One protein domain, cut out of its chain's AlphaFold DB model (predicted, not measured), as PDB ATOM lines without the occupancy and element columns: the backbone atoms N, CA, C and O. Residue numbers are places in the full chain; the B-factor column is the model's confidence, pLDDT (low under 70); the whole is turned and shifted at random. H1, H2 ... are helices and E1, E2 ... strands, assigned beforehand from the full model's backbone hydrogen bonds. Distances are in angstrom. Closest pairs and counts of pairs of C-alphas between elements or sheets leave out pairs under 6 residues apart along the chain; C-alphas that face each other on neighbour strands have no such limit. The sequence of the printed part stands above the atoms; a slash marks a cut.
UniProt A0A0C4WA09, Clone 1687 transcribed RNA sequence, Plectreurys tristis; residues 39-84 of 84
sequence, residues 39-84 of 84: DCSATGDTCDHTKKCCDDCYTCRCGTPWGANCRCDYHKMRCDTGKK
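What this domain is: This is residues 39 to 84 of the 84 residues of the protein "Clone 1687 transcribed RNA sequence" of Plectreurys tristis (UniProt A0A0C4WA09). There is little regular structure here: a hairpin of two strands, E1 and E2, has the looped stretch of residues 39 to 57 along one side, and H1 with residues 80 to 84 runs on past one end. The 46 printed residues hold E1, E2 and H1 in that order, the sheet is antiparallel, and the class is mixed, with 14 residues in named elements. The whole is compact, radius of gyration of the C-alphas 10.8 A, yet elongated, spanning 36 by 22 by 15 A.

Where its parts are: Start at C-alpha 39; residues 40 to 41 pair, parallel, with residues 52 to 53. Find C-alpha 58 at (-19.133, -2.149, -50.897), where E1, residues 58 to 62, begins and runs 12.6 A. E2, residues 70 to 74, also runs 12.6 A. H1, residues 76 to 79, ends at (-22.943, -2.659, -58.206).

How they stand to each other: In the hairpin, look for N 59 and O 73, 2.9 A apart, and N 61 and O 71, 2.8 A, within hydrogen-bond range; the strand directions differ by 143 degrees. The closest C-alphas of E1 and H1, Tyr 58 and Arg 78, are 7.7 A apart. H1 is too short for an O i to N i+4 pair; its one O i to N i+3 pair is within range.

The domain as a whole: The farthest C-alphas, Trp 66 and Lys 84, are 36.2 A apart. The printed part has no cut; no link is long. Residues 76 to 84 have pLDDT under 70.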
ATOM      1  N   ASP A  39     -16.245 -14.260 -42.908       70.88
ATOM      2  CA  ASP A  39     -15.644 -13.191 -42.105       70.88
ATOM      3  C   ASP A  39     -15.659 -11.930 -42.958       70.88
ATOM      4  O   ASP A  39     -14.700 -11.551 -43.630       70.88
ATOM      5  N   CYS A  40     -16.847 -11.354 -43.035       76.62
ATOM      6  CA  CYS A  40     -17.132 -10.206 -43.842       76.62
ATOM      7  C   CYS A  40     -17.761  -9.130 -42.964       76.62
ATOM      8  O   CYS A  40     -18.491  -9.399 -42.011       76.62
ATOM      9  N   SER A  41     -17.403  -7.885 -43.253       83.25
ATOM     10  CA  SER A  41     -17.890  -6.712 -42.531       83.25
ATOM     11  C   SER A  41     -19.171  -6.217 -43.190       83.25
ATOM     12  O   SER A  41     -19.238  -6.119 -44.422       83.25
ATOM     13  N   ALA A  42     -20.195  -5.918 -42.391       80.38
ATOM     14  CA  ALA A  42     -21.424  -5.347 -42.918       80.38
ATOM     15  C   ALA A  42     -21.209  -3.883 -43.344       80.38
ATOM     16  O   ALA A  42     -20.161  -3.272 -43.117       80.38
ATOM     17  N   THR A  43     -22.197  -3.300 -44.016       81.81
ATOM     18  CA  THR A  43     -22.142  -1.898 -44.437       81.81
ATOM     19  C   THR A  43     -21.947  -0.969 -43.238       81.81
ATOM     20  O   THR A  43     -22.697  -1.027 -42.268       81.81
ATOM     21  N   GLY A  44     -20.961  -0.074 -43.323       77.44
ATOM     22  CA  GLY A  44     -20.642   0.879 -42.260       77.44
ATOM     23  C   GLY A  44     -19.812   0.315 -41.102       77.44
ATOM     24  O   GLY A  44     -19.339   1.117 -40.285       77.44
ATOM     25  N   ASP A  45     -19.585  -1.004 -41.056       84.00
ATOM     26  CA  ASP A  45     -18.657  -1.629 -40.116       84.00
ATOM     27  C   ASP A  45     -17.203  -1.360 -40.492       84.00
ATOM     28  O   ASP A  45     -16.865  -1.047 -41.641       84.00
ATOM     29  N   THR A  46     -16.342  -1.490 -39.483       83.88
ATOM     30  CA  THR A  46     -14.895  -1.404 -39.647       83.88
ATOM     31  C   THR A  46     -14.409  -2.553 -40.518       83.88
ATOM     32  O   THR A  46     -14.678  -3.715 -40.230       83.88
ATOM     33  N   CYS A  47     -13.658  -2.219 -41.557       83.69
ATOM     34  CA  CYS A  47     -13.023  -3.174 -42.454       83.69
ATOM     35  C   CYS A  47     -11.504  -2.993 -42.409       83.69
ATOM     36  O   CYS A  47     -11.018  -1.943 -41.997       83.69
ATOM     37  N   ASP A  48     -10.758  -4.009 -42.834       80.06
ATOM     38  CA  ASP A  48      -9.293  -3.976 -42.887       80.06
ATOM     39  C   ASP A  48      -8.799  -4.855 -44.051       80.06
ATOM     40  O   ASP A  48      -9.598  -5.453 -44.775       80.06
ATOM     41  N   HIS A  49      -7.487  -4.987 -44.236       70.06
ATOM     42  CA  HIS A  49      -6.892  -5.868 -45.244       70.06
ATOM     43  C   HIS A  49      -7.279  -7.343 -45.060       70.06
ATOM     44  O   HIS A  49      -7.233  -8.118 -46.018       70.06
ATOM     45  N   THR A  50      -7.667  -7.725 -43.845       70.81
ATOM     46  CA  THR A  50      -8.092  -9.082 -43.486       70.81
ATOM     47  C   THR A  50      -9.599  -9.299 -43.614       70.81
ATOM     48  O   THR A  50     -10.013 -10.426 -43.871       70.81
ATOM     49  N   LYS A  51     -10.415  -8.239 -43.499       72.75
ATOM     50  CA  LYS A  51     -11.884  -8.316 -43.514       72.75
ATOM     51  C   LYS A  51     -12.472  -7.576 -44.705       72.75
ATOM     52  O   LYS A  51     -12.502  -6.345 -44.741       72.75
ATOM     53  N   LYS A  52     -12.987  -8.334 -45.675       78.50
ATOM     54  CA  LYS A  52     -13.704  -7.773 -46.831       78.50
ATOM     55  C   LYS A  52     -15.136  -7.400 -46.453       78.50
ATOM     56  O   LYS A  52     -15.692  -7.931 -45.499       78.50
ATOM     57  N   CYS A  53     -15.744  -6.491 -47.206       84.38
ATOM     58  CA  CYS A  53     -17.168  -6.201 -47.057       84.38
ATOM     59  C   CYS A  53     -17.996  -7.398 -47.544       84.38
ATOM     60  O   CYS A  53     -17.602  -8.051 -48.508       84.38
ATOM     61  N   CYS A  54     -19.121  -7.688 -46.886       81.62
ATOM     62  CA  CYS A  54     -19.980  -8.831 -47.234       81.62
ATOM     63  C   CYS A  54     -20.615  -8.741 -48.621       81.62
ATOM     64  O   CYS A  54     -21.068  -9.747 -49.154       81.62
ATOM     65  N   ASP A  55     -20.681  -7.540 -49.176       79.44
ATOM     66  CA  ASP A  55     -21.384  -7.265 -50.411       79.44
ATOM     67  C   ASP A  55     -20.402  -6.624 -51.398       79.44
ATOM     68  O   ASP A  55     -19.694  -5.670 -51.057       79.44
ATOM     69  N   ASP A  56     -20.335  -7.170 -52.613       75.88
ATOM     70  CA  ASP A  56     -19.427  -6.737 -53.683       75.88
ATOM     71  C   ASP A  56     -19.660  -5.281 -54.112       75.88
ATOM     72  O   ASP A  56     -18.777  -4.634 -54.692       75.88
ATOM     73  N   CYS A  57     -20.835  -4.740 -53.787       78.25
ATOM     74  CA  CYS A  57     -21.155  -3.330 -53.920       78.25
ATOM     75  C   CYS A  57     -20.356  -2.410 -53.006       78.25
ATOM     76  O   CYS A  57     -20.308  -1.205 -53.255       78.25
ATOM     77  N   TYR A  58     -19.766  -2.937 -51.940       83.44
ATOM     78  CA  TYR A  58     -19.133  -2.149 -50.897       83.44
ATOM     79  C   TYR A  58     -17.628  -2.369 -50.924       83.44
ATOM     80  O   TYR A  58     -17.123  -3.483 -51.057       83.44
ATOM     81  N   THR A  59     -16.886  -1.273 -50.806       84.69
ATOM     82  CA  THR A  59     -15.429  -1.309 -50.715       84.69
ATOM     83  C   THR A  59     -14.991  -0.803 -49.359       84.69
ATOM     84  O   THR A  59     -15.597   0.107 -48.791       84.69
ATOM     85  N   CYS A  60     -13.895  -1.362 -48.861       84.38
ATOM     86  CA  CYS A  60     -13.262  -0.831 -47.673       84.38
ATOM     87  C   CYS A  60     -12.633   0.524 -48.003       84.38
ATOM     88  O   CYS A  60     -11.780   0.618 -48.890       84.38
ATOM     89  N   ARG A  61     -13.098   1.581 -47.336       85.69
ATOM     90  CA  ARG A  61     -12.669   2.957 -47.575       85.69
ATOM     91  C   ARG A  61     -12.148   3.560 -46.283       85.69
ATOM     92  O   ARG A  61     -12.852   3.599 -45.279       85.69
ATOM     93  N   CYS A  62     -10.916   4.047 -46.328       86.56
ATOM     94  CA  CYS A  62     -10.255   4.674 -45.194       86.56
ATOM     95  C   CYS A  62     -10.342   6.192 -45.321       86.56
ATOM     96  O   CYS A  62     -10.018   6.747 -46.369       86.56
ATOM     97  N   GLY A  63     -10.762   6.868 -44.251       81.38
ATOM     98  CA  GLY A  63     -10.810   8.334 -44.213       81.38
ATOM     99  C   GLY A  63      -9.426   8.990 -44.149       81.38
ATOM    100  O   GLY A  63      -9.310  10.199 -44.320       81.38
ATOM    101  N   THR A  64      -8.374   8.203 -43.903       81.31
ATOM    102  CA  THR A  64      -6.992   8.678 -43.790       81.31
ATOM    103  C   THR A  64      -6.060   7.895 -44.718       81.31
ATOM    104  O   THR A  64      -6.268   6.696 -44.925       81.31
ATOM    105  N   PRO A  65      -5.000   8.534 -45.253       74.56
ATOM    106  CA  PRO A  65      -4.029   7.874 -46.132       74.56
ATOM    107  C   PRO A  65      -3.193   6.805 -45.413       74.56
ATOM    108  O   PRO A  65      -2.603   5.952 -46.065       74.56
ATOM    109  N   TRP A  66      -3.160   6.827 -44.080       77.56
ATOM    110  CA  TRP A  66      -2.470   5.832 -43.257       77.56
ATOM    111  C   TRP A  66      -3.302   4.570 -42.993       77.56
ATOM    112  O   TRP A  66      -2.863   3.710 -42.238       77.56
ATOM    113  N   GLY A  67      -4.502   4.462 -43.577       75.31
ATOM    114  CA  GLY A  67      -5.350   3.280 -43.411       75.31
ATOM    115  C   GLY A  67      -6.026   3.185 -42.041       75.31
ATOM    116  O   GLY A  67      -6.359   2.095 -41.601       75.31
ATOM    117  N   ALA A  68      -6.237   4.307 -41.344       79.38
ATOM    118  CA  ALA A  68      -6.987   4.325 -40.089       79.38
ATOM    119  C   ALA A  68      -8.468   4.668 -40.322       79.38
ATOM    120  O   ALA A  68      -8.802   5.478 -41.198       79.38
ATOM    121  N   ASN A  69      -9.342   4.097 -39.482       82.75
ATOM    122  CA  ASN A  69     -10.803   4.265 -39.520       82.75
ATOM    123  C   ASN A  69     -11.435   3.832 -40.851       82.75
ATOM    124  O   ASN A  69     -12.270   4.541 -41.416       82.75
ATOM    125  N   CYS A  70     -11.010   2.683 -41.373       86.31
ATOM    126  CA  CYS A  70     -11.564   2.135 -42.600       86.31
ATOM    127  C   CYS A  70     -12.942   1.524 -42.364       86.31
ATOM    128  O   CYS A  70     -13.150   0.812 -41.383       86.31
ATOM    129  N   ARG A  71     -13.888   1.808 -43.260       88.19
ATOM    130  CA  ARG A  71     -15.256   1.287 -43.192       88.19
ATOM    131  C   ARG A  71     -15.756   0.814 -44.544       88.19
ATOM    132  O   ARG A  71     -15.310   1.302 -45.583       88.19
ATOM    133  N   CYS A  72     -16.692  -0.126 -44.521       87.69
ATOM    134  CA  CYS A  72     -17.374  -0.583 -45.723       87.69
ATOM    135  C   CYS A  72     -18.330   0.493 -46.243       87.69
ATOM    136  O   CYS A  72     -19.396   0.715 -45.666       87.69
ATOM    137  N   ASP A  73     -17.939   1.145 -47.338       86.44
ATOM    138  CA  ASP A  73     -18.670   2.239 -47.984       86.44
ATOM    139  C   ASP A  73     -19.176   1.816 -49.369       86.44
ATOM    140  O   ASP A  73     -18.542   1.016 -50.068       86.44
ATOM    141  N   TYR A  74     -20.335   2.343 -49.768       82.44
ATOM    142  CA  TYR A  74     -20.990   1.959 -51.017       82.44
ATOM    143  C   TYR A  74     -20.186   2.434 -52.231       82.44
ATOM    144  O   TYR A  74     -19.970   3.631 -52.440       82.44
ATOM    145  N   HIS A  75     -19.790   1.497 -53.087       78.19
ATOM    146  CA  HIS A  75     -19.025   1.765 -54.294       78.19
ATOM    147  C   HIS A  75     -19.852   1.486 -55.549       78.19
ATOM    148  O   HIS A  75     -19.772   0.425 -56.171       78.19
ATOM    149  N   LYS A  76     -20.595   2.513 -55.976       64.75
ATOM    150  CA  LYS A  76     -21.544   2.478 -57.102       64.75
ATOM    151  C   LYS A  76     -21.022   1.771 -58.364       64.75
ATOM    152  O   LYS A  76     -21.747   0.993 -58.968       64.75
ATOM    153  N   MET A  77     -19.748   1.963 -58.725       63.62
ATOM    154  CA  MET A  77     -19.170   1.351 -59.934       63.62
ATOM    155  C   MET A  77     -19.155  -0.190 -59.916       63.62
ATOM    156  O   MET A  77     -19.165  -0.803 -60.981       63.62
ATOM    157  N   ARG A  78     -19.127  -0.834 -58.738       63.44
ATOM    158  CA  ARG A  78     -19.141  -2.304 -58.643       63.44
ATOM    159  C   ARG A  78     -20.551  -2.886 -58.736       63.44
ATOM    160  O   ARG A  78     -20.727  -3.906 -59.391       63.44
ATOM    161  N   CYS A  79     -21.552  -2.199 -58.190       65.25
ATOM    162  CA  CYS A  79     -22.943  -2.659 -58.206       65.25
ATOM    163  C   CYS A  79     -23.579  -2.687 -59.589       65.25
ATOM    164  O   CYS A  79     -24.273  -3.639 -59.939       65.25
ATOM    165  N   ASP A  80     -23.365  -1.634 -60.377       62.25
ATOM    166  CA  ASP A  80     -24.049  -1.479 -61.664       62.25
ATOM    167  C   ASP A  80     -23.494  -2.436 -62.738       62.25
ATOM    168  O   ASP A  80     -24.148  -2.698 -63.744       62.25
ATOM    169  N   THR A  81     -22.312  -3.020 -62.507       57.75
ATOM    170  CA  THR A  81     -21.651  -3.946 -63.445       57.75
ATOM    171  C   THR A  81     -22.066  -5.414 -63.229       57.75
ATOM    172  O   THR A  81     -21.837  -6.243 -64.107       57.75
ATOM    173  N   GLY A  82     -22.705  -5.740 -62.097       53.12
ATOM    174  CA  GLY A  82     -23.139  -7.098 -61.732       53.12
ATOM    175  C   GLY A  82     -24.573  -7.470 -62.133       53.12
ATOM    176  O   GLY A  82     -24.997  -8.593 -61.881       53.12
ATOM    177  N   LYS A  83     -25.337  -6.560 -62.756       48.50
ATOM    178  CA  LYS A  83     -26.691  -6.837 -63.277       48.50
ATOM    179  C   LYS A  83     -26.687  -7.153 -64.779       48.50
ATOM    180  O   LYS A  83     -27.355  -6.466 -65.552       48.50
ATOM    181  N   LYS A  84     -25.915  -8.159 -65.193       43.59
ATOM    182  CA  LYS A  84     -26.022  -8.752 -66.534       43.59
ATOM    183  C   LYS A  84     -26.492 -10.190 -66.444       43.59
ATOM    184  O   LYS A  84     -25.945 -10.913 -65.588       43.59
TER     185      LYS A  84